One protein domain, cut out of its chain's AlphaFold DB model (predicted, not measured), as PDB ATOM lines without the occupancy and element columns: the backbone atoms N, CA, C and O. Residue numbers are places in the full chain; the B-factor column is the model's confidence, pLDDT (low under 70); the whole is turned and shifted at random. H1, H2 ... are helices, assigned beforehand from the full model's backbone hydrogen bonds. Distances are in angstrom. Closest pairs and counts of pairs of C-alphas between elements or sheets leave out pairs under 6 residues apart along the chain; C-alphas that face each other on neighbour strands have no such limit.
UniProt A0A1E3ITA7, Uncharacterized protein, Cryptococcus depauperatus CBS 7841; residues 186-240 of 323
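AT A GLANCE: This is residues 186 to 240 of the 323 residues of an uncharacterized protein of Cryptococcus depauperatus CBS 7841 (UniProt A0A1E3ITA7). Two helices meet in a slanted corner: the end of the long helix H2, with residues 234 to 237, meets residues 195 to 199 of the shorter H1. From the end of H1 a long link, residues 201 to 219, winds back alongside H2 to that helix's beginning. You have 55 printed residues, with two named helices in the order H1, H2, no named strand, and the class all helix. The whole is only just loose, close to compact, with a radius of gyration of the C-alphas of 12.6 A; it is elongated, spanning 38 by 22 by 15 A.

HOW THE PARTS SIT: Start from the longest helix, H2, residues 220 to 237, and look for H1, residues 188 to 200, near its last residues. The two touch, with 4 pairs of C-alphas within 8 A; H1 does so with residues 195 to 199 alone, H2 with residues 234 to 237 alone. Their closest C-alphas, those of Val 195 and Phe 237, are 5.5 A apart. Their lines stand at a steep tilt of 63 degrees, and they run opposite ways. Their centres are 17.4 A apart. Look at the backbone next: in both H1 and H2 every O i to N i+4 pair is within hydrogen-bond range.

IN THESE COORDINATES: Find C-alpha 220 at (102.176, 42.063, 249.266); from there the 18 residues of H2 run 25.8 A to C-alpha 237 at (116.705, 63.331, 247.475). Then go to C-alpha 188 at (118.823, 64.075, 234.403), where H1 begins; its 13 residues run 18.2 A to C-alpha 200.

THE WHOLE: The two C-alphas farthest apart, those of Ala 186 and Asn 217, are 39.5 A from each other. The C-alphas of the first and last printed residues, Ala 186 and Gly 240, are 13.8 A apart. Between H1 and H2 you follow a long link of 19 residues. The printed part has no cut. In this predicted model the mean pLDDT of the printed part is 89.9, and no printed residue is under 70.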
ATOM      1  N   ALA A 186     117.143  67.289 230.051       86.50
ATOM      2  CA  ALA A 186     118.140  68.210 230.581       86.50
ATOM      3  C   ALA A 186     118.374  68.002 232.090       86.50
ATOM      4  O   ALA A 186     117.435  68.012 232.886       86.50
ATOM      5  N   GLY A 187     119.641  67.831 232.482       87.75
ATOM      6  CA  GLY A 187     120.057  67.701 233.883       87.75
ATOM      7  C   GLY A 187     119.769  66.347 234.542       87.75
ATOM      8  O   GLY A 187     120.124  66.176 235.706       87.75
ATOM      9  N   LEU A 188     119.179  65.377 233.830       88.19
ATOM     10  CA  LEU A 188     118.823  64.075 234.403       88.19
ATOM     11  C   LEU A 188     120.041  63.277 234.873       88.19
ATOM     12  O   LEU A 188     120.002  62.708 235.955       88.19
ATOM     13  N   GLU A 189     121.130  63.265 234.104       89.38
ATOM     14  CA  GLU A 189     122.357  62.553 234.487       89.38
ATOM     15  C   GLU A 189     122.959  63.125 235.780       89.38
ATOM     16  O   GLU A 189     123.271  62.387 236.713       89.38
ATOM     17  N   THR A 190     123.030  64.456 235.881       91.38
ATOM     18  CA  THR A 190     123.484  65.150 237.094       91.38
ATOM     19  C   THR A 190     122.572  64.859 238.286       91.38
ATOM     20  O   THR A 190     123.058  64.565 239.378       91.38
ATOM     21  N   ALA A 191     121.253  64.902 238.082       90.69
ATOM     22  CA  ALA A 191     120.270  64.603 239.115       90.69
ATOM     23  C   ALA A 191     120.372  63.149 239.597       90.69
ATOM     24  O   ALA A 191     120.412  62.899 240.800       90.69
ATOM     25  N   ALA A 192     120.459  62.193 238.669       90.94
ATOM     26  CA  ALA A 192     120.574  60.771 238.967       90.94
ATOM     27  C   ALA A 192     121.856  60.466 239.750       90.94
ATOM     28  O   ALA A 192     121.796  59.759 240.755       90.94
ATOM     29  N   ALA A 193     122.992  61.055 239.357       92.75
ATOM     30  CA  ALA A 193     124.250  60.923 240.086       92.75
ATOM     31  C   ALA A 193     124.148  61.462 241.525       92.75
ATOM     32  O   ALA A 193     124.569  60.788 242.464       92.75
ATOM     33  N   ALA A 194     123.544  62.639 241.719       93.56
ATOM     34  CA  ALA A 194     123.375  63.231 243.047       93.56
ATOM     35  C   ALA A 194     122.414  62.432 243.947       93.56
ATOM     36  O   ALA A 194     122.680  62.237 245.138       93.56
ATOM     37  N   VAL A 195     121.304  61.941 243.386       93.12
ATOM     38  CA  VAL A 195     120.361  61.070 244.101       93.12
ATOM     39  C   VAL A 195     121.036  59.754 244.478       93.12
ATOM     40  O   VAL A 195     120.966  59.353 245.636       93.12
ATOM     41  N   PHE A 196     121.751  59.115 243.548       94.25
ATOM     42  CA  PHE A 196     122.457  57.864 243.821       94.25
ATOM     43  C   PHE A 196     123.527  58.039 244.902       94.25
ATOM     44  O   PHE A 196     123.582  57.250 245.843       94.25
ATOM     45  N   GLN A 197     124.304  59.125 244.839       95.25
ATOM     46  CA  GLN A 197     125.261  59.464 245.889       95.25
ATOM     47  C   GLN A 197     124.566  59.609 247.250       95.25
ATOM     48  O   GLN A 197     125.087  59.131 248.257       95.25
ATOM     49  N   SER A 198     123.381  60.223 247.294       94.56
ATOM     50  CA  SER A 198     122.588  60.350 248.525       94.56
ATOM     51  C   SER A 198     122.111  58.988 249.046       94.56
ATOM     52  O   SER A 198     122.114  58.765 250.254       94.56
ATOM     53  N   CYS A 199     121.772  58.048 248.156       95.25
ATOM     54  CA  CYS A 199     121.387  56.682 248.523       95.25
ATOM     55  C   CYS A 199     122.533  55.868 249.136       95.25
ATOM     56  O   CYS A 199     122.271  55.023 249.989       95.25
ATOM     57  N   THR A 200     123.778  56.100 248.718       95.75
ATOM     58  CA  THR A 200     124.951  55.334 249.179       95.75
ATOM     59  C   THR A 200     125.723  56.005 250.314       95.75
ATOM     60  O   THR A 200     126.633  55.401 250.881       95.75
ATOM     61  N   SER A 201     125.403  57.259 250.640       91.50
ATOM     62  CA  SER A 201     126.125  58.059 251.636       91.50
ATOM     63  C   SER A 201     125.504  57.977 253.034       91.50
ATOM     64  O   SER A 201     124.346  57.608 253.210       91.50
ATOM     65  N   GLY A 202     126.276  58.398 254.041       88.62
ATOM     66  CA  GLY A 202     125.831  58.486 255.433       88.62
ATOM     67  C   GLY A 202     126.085  57.217 256.252       88.62
ATOM     68  O   GLY A 202     126.589  56.211 255.755       88.62
ATOM     69  N   SER A 203     125.760  57.279 257.545       86.62
ATOM     70  CA  SER A 203     125.875  56.134 258.462       86.62
ATOM     71  C   SER A 203     124.814  55.063 258.203       86.62
ATOM     72  O   SER A 203     125.030  53.895 258.527       86.62
ATOM     73  N   ASP A 204     123.696  55.456 257.590       88.44
ATOM     74  CA  ASP A 204     122.555  54.598 257.292       88.44
ATOM     75  C   ASP A 204     122.110  54.717 255.819       88.44
ATOM     76  O   ASP A 204     121.072  55.315 255.527       88.44
ATOM     77  N   PRO A 205     122.915  54.210 254.868       93.56
ATOM     78  CA  PRO A 205     122.624  54.334 253.445       93.56
ATOM     79  C   PRO A 205     121.410  53.489 253.037       93.56
ATOM     80  O   PRO A 205     121.177  52.394 253.553       93.56
ATOM     81  N   LEU A 206     120.657  53.993 252.059       94.69
ATOM     82  CA  LEU A 206     119.500  53.317 251.470       94.69
ATOM     83  C   LEU A 206     119.911  52.169 250.535       94.69
ATOM     84  O   LEU A 206     119.161  51.206 250.382       94.69
ATOM     85  N   PHE A 207     121.093  52.274 249.925       93.94
ATOM     86  CA  PHE A 207     121.635  51.289 248.996       93.94
ATOM     87  C   PHE A 207     123.118  51.024 249.281       93.94
ATOM     88  O   PHE A 207     123.901  51.958 249.469       93.94
ATOM     89  N   ARG A 208     123.502  49.743 249.311       89.94
ATOM     90  CA  ARG A 208     124.906  49.295 249.301       89.94
ATOM     91  C   ARG A 208     125.096  48.301 248.158       89.94
ATOM     92  O   ARG A 208     125.187  48.712 247.013       89.94
ATOM     93  N   GLU A 209     125.105  47.011 248.469       89.75
ATOM     94  CA  GLU A 209     125.015  45.928 247.480       89.75
ATOM     95  C   GLU A 209     123.550  45.589 247.179       89.75
ATOM     96  O   GLU A 209     123.206  45.174 246.077       89.75
ATOM     97  N   GLU A 210     122.676  45.844 248.153       90.00
ATOM     98  CA  GLU A 210     121.246  45.589 248.092       90.00
ATOM     99  C   GLU A 210     120.477  46.793 248.642       90.00
ATOM    100  O   GLU A 210     121.025  47.654 249.348       90.00
ATOM    101  N   TRP A 211     119.186  46.857 248.320       92.62
ATOM    102  CA  TRP A 211     118.304  47.865 248.885       92.62
ATOM    103  C   TRP A 211     118.007  47.567 250.347       92.62
ATOM    104  O   TRP A 211     117.585  46.469 250.717       92.62
ATOM    105  N   LYS A 212     118.168  48.582 251.193       92.94
ATOM    106  CA  LYS A 212     117.876  48.454 252.613       92.94
ATOM    107  C   LYS A 212     116.394  48.138 252.839       92.94
ATOM    108  O   LYS A 212     115.506  48.785 252.286       92.94
ATOM    109  N   GLY A 213     116.142  47.197 253.748       91.31
ATOM    110  CA  GLY A 213     114.810  46.949 254.299       91.31
ATOM    111  C   GLY A 213     113.883  46.142 253.398       91.31
ATOM    112  O   GLY A 213     112.694  46.087 253.699       91.31
ATOM    113  N   TRP A 214     114.399  45.520 252.329       91.62
ATOM    114  CA  TRP A 214     113.605  44.591 251.529       91.62
ATOM    115  C   TRP A 214     112.999  43.493 252.430       91.62
ATOM    116  O   TRP A 214     113.719  42.902 253.243       91.62
ATOM    117  N   PRO A 215     111.684  43.224 252.344       90.12
ATOM    118  CA  PRO A 215     111.011  42.306 253.258       90.12
ATOM    119  C   PRO A 215     111.405  40.846 253.009       90.12
ATOM    120  O   PRO A 215     111.266  40.334 251.902       90.12
ATOM    121  N   THR A 216     111.792  40.130 254.071       86.00
ATOM    122  CA  THR A 216     112.267  38.731 254.006       86.00
ATOM    123  C   THR A 216     111.292  37.778 253.312       86.00
ATOM    124  O   THR A 216     111.714  36.916 252.551       86.00
ATOM    125  N   ASN A 217     109.989  37.943 253.550       83.38
ATOM    126  CA  ASN A 217     108.962  37.055 252.996       83.38
ATOM    127  C   ASN A 217     108.283  37.624 251.743       83.38
ATOM    128  O   ASN A 217     107.370  36.982 251.232       83.38
ATOM    129  N   ALA A 218     108.664  38.834 251.307       85.81
ATOM    130  CA  ALA A 218     108.099  39.527 250.145       85.81
ATOM    131  C   ALA A 218     106.561  39.428 250.018       85.81
ATOM    132  O   ALA A 218     106.025  39.276 248.921       85.81
ATOM    133  N   ASN A 219     105.838  39.479 251.144       86.75
ATOM    134  CA  ASN A 219     104.379  39.521 251.111       86.75
ATOM    135  C   ASN A 219     103.903  40.888 250.596       86.75
ATOM    136  O   ASN A 219     104.608  41.885 250.750       86.75
ATOM    137  N   GLU A 220     102.719  40.908 249.988       84.25
ATOM    138  CA  GLU A 220     102.176  42.063 249.266       84.25
ATOM    139  C   GLU A 220     102.208  43.357 250.093       84.25
ATOM    140  O   GLU A 220     102.844  44.325 249.680       84.25
ATOM    141  N   ASP A 221     101.614  43.353 251.289       86.19
ATOM    142  CA  ASP A 221     101.546  44.538 252.151       86.19
ATOM    143  C   ASP A 221     102.939  45.056 252.537       86.19
ATOM    144  O   ASP A 221     103.214  46.253 252.438       86.19
ATOM    145  N   ALA A 222     103.854  44.159 252.918       89.12
ATOM    146  CA  ALA A 222     105.209  44.543 253.299       89.12
ATOM    147  C   ALA A 222     106.009  45.115 252.118       89.12
ATOM    148  O   ALA A 222     106.781  46.056 252.301       89.12
ATOM    149  N   VAL A 223     105.829  44.569 250.909       90.25
ATOM    150  CA  VAL A 223     106.460  45.092 249.687       90.25
ATOM    151  C   VAL A 223     105.899  46.468 249.346       90.25
ATOM    152  O   VAL A 223     106.667  47.375 249.032       90.25
ATOM    153  N   ILE A 224     104.582  46.653 249.454       88.50
ATOM    154  CA  ILE A 224     103.927  47.941 249.212       88.50
ATOM    155  C   ILE A 224     104.433  49.004 250.190       88.50
ATOM    156  O   ILE A 224     104.776  50.110 249.767       88.50
ATOM    157  N   ASP A 225     104.489  48.690 251.484       89.81
ATOM    158  CA  ASP A 225     104.946  49.630 252.510       89.81
ATOM    159  C   ASP A 225     106.429  49.972 252.349       89.81
ATOM    160  O   ASP A 225     106.804  51.147 252.399       89.81
ATOM    161  N   TRP A 226     107.265  48.971 252.064       93.00
ATOM    162  CA  TRP A 226     108.672  49.187 251.743       93.00
ATOM    163  C   TRP A 226     108.841  50.085 250.511       93.00
ATOM    164  O   TRP A 226     109.603  51.052 250.536       93.00
ATOM    165  N   PHE A 227     108.095  49.822 249.438       90.88
ATOM    166  CA  PHE A 227     108.230  50.577 248.196       90.88
ATOM    167  C   PHE A 227     107.703  52.015 248.342       90.88
ATOM    168  O   PHE A 227     108.292  52.947 247.788       90.88
ATOM    169  N   LYS A 228     106.663  52.238 249.161       88.69
ATOM    170  CA  LYS A 228     106.218  53.581 249.584       88.69
ATOM    171  C   LYS A 228     107.322  54.354 250.306       88.69
ATOM    172  O   LYS A 228     107.553  55.518 249.984       88.69
ATOM    173  N   ASP A 229     108.008  53.719 251.252       90.88
ATOM    174  CA  ASP A 229     109.100  54.340 252.005       90.88
ATOM    175  C   ASP A 229     110.303  54.675 251.106       90.88
ATOM    176  O   ASP A 229     110.788  55.810 251.098       90.88
ATOM    177  N   VAL A 230     110.749  53.722 250.281       91.94
ATOM    178  CA  VAL A 230     111.880  53.921 249.362       91.94
ATOM    179  C   VAL A 230     111.591  55.030 248.354       91.94
ATOM    180  O   VAL A 230     112.415  55.925 248.172       91.94
ATOM    181  N   THR A 231     110.416  55.024 247.722       88.88
ATOM    182  CA  THR A 231     110.056  56.053 246.733       88.88
ATOM    183  C   THR A 231     109.927  57.444 247.352       88.88
ATOM    184  O   THR A 231     110.352  58.416 246.727       88.88
ATOM    185  N   ALA A 232     109.425  57.560 248.586       87.25
ATOM    186  CA  ALA A 232     109.395  58.831 249.310       87.25
ATOM    187  C   ALA A 232     110.809  59.378 249.569       87.25
ATOM    188  O   ALA A 232     111.072  60.551 249.304       87.25
ATOM    189  N   LYS A 233     111.748  58.523 249.999       90.56
ATOM    190  CA  LYS A 233     113.157  58.907 250.199       90.56
ATOM    191  C   LYS A 233     113.829  59.338 248.895       90.56
ATOM    192  O   LYS A 233     114.521  60.354 248.868       90.56
ATOM    193  N   LEU A 234     113.595  58.608 247.804       90.44
ATOM    194  CA  LEU A 234     114.108  58.972 246.479       90.44
ATOM    195  C   LEU A 234     113.557  60.326 246.011       90.44
ATOM    196  O   LEU A 234     114.316  61.162 245.520       90.44
ATOM    197  N   ALA A 235     112.261  60.573 246.208       86.12
ATOM    198  CA  ALA A 235     111.643  61.858 245.892       86.12
ATOM    199  C   ALA A 235     112.233  62.998 246.737       86.12
ATOM    200  O   ALA A 235     112.481  64.086 246.215       86.12
ATOM    201  N   ASP A 236     112.508  62.747 248.019       87.75
ATOM    202  CA  ASP A 236     113.148  63.710 248.913       87.75
ATOM    203  C   ASP A 236     114.566  64.073 248.457       87.75
ATOM    204  O   ASP A 236     114.893  65.261 248.396       87.75
ATOM    205  N   PHE A 237     115.378  63.089 248.056       90.12
ATOM    206  CA  PHE A 237     116.705  63.331 247.475       90.12
ATOM    207  C   PHE A 237     116.635  64.105 246.149       90.12
ATOM    208  O   PHE A 237     117.526  64.896 245.839       90.12
ATOM    209  N   ALA A 238     115.556  63.929 245.383       87.94
ATOM    210  CA  ALA A 238     115.364  64.564 244.082       87.94
ATOM    211  C   ALA A 238     114.740  65.978 244.135       87.94
ATOM    212  O   ALA A 238     114.615  66.619 243.085       87.94
ATOM    213  N   LYS A 239     114.355  66.499 245.315       84.69
ATOM    214  CA  LYS A 239     113.650  67.797 245.467       84.69
ATOM    215  C   LYS A 239     114.347  68.985 244.797       84.69
ATOM    216  O   LYS A 239     113.663  69.868 244.291       84.69
ATOM    217  N   GLY A 240     115.681  69.018 244.795       82.50
ATOM    218  CA  GLY A 240     116.474  70.098 244.188       82.50
ATOM    219  C   GLY A 240     116.649  69.997 242.670       82.50
ATOM    220  O   GLY A 240     117.169  70.923 242.058       82.50
TER     221      GLY A 240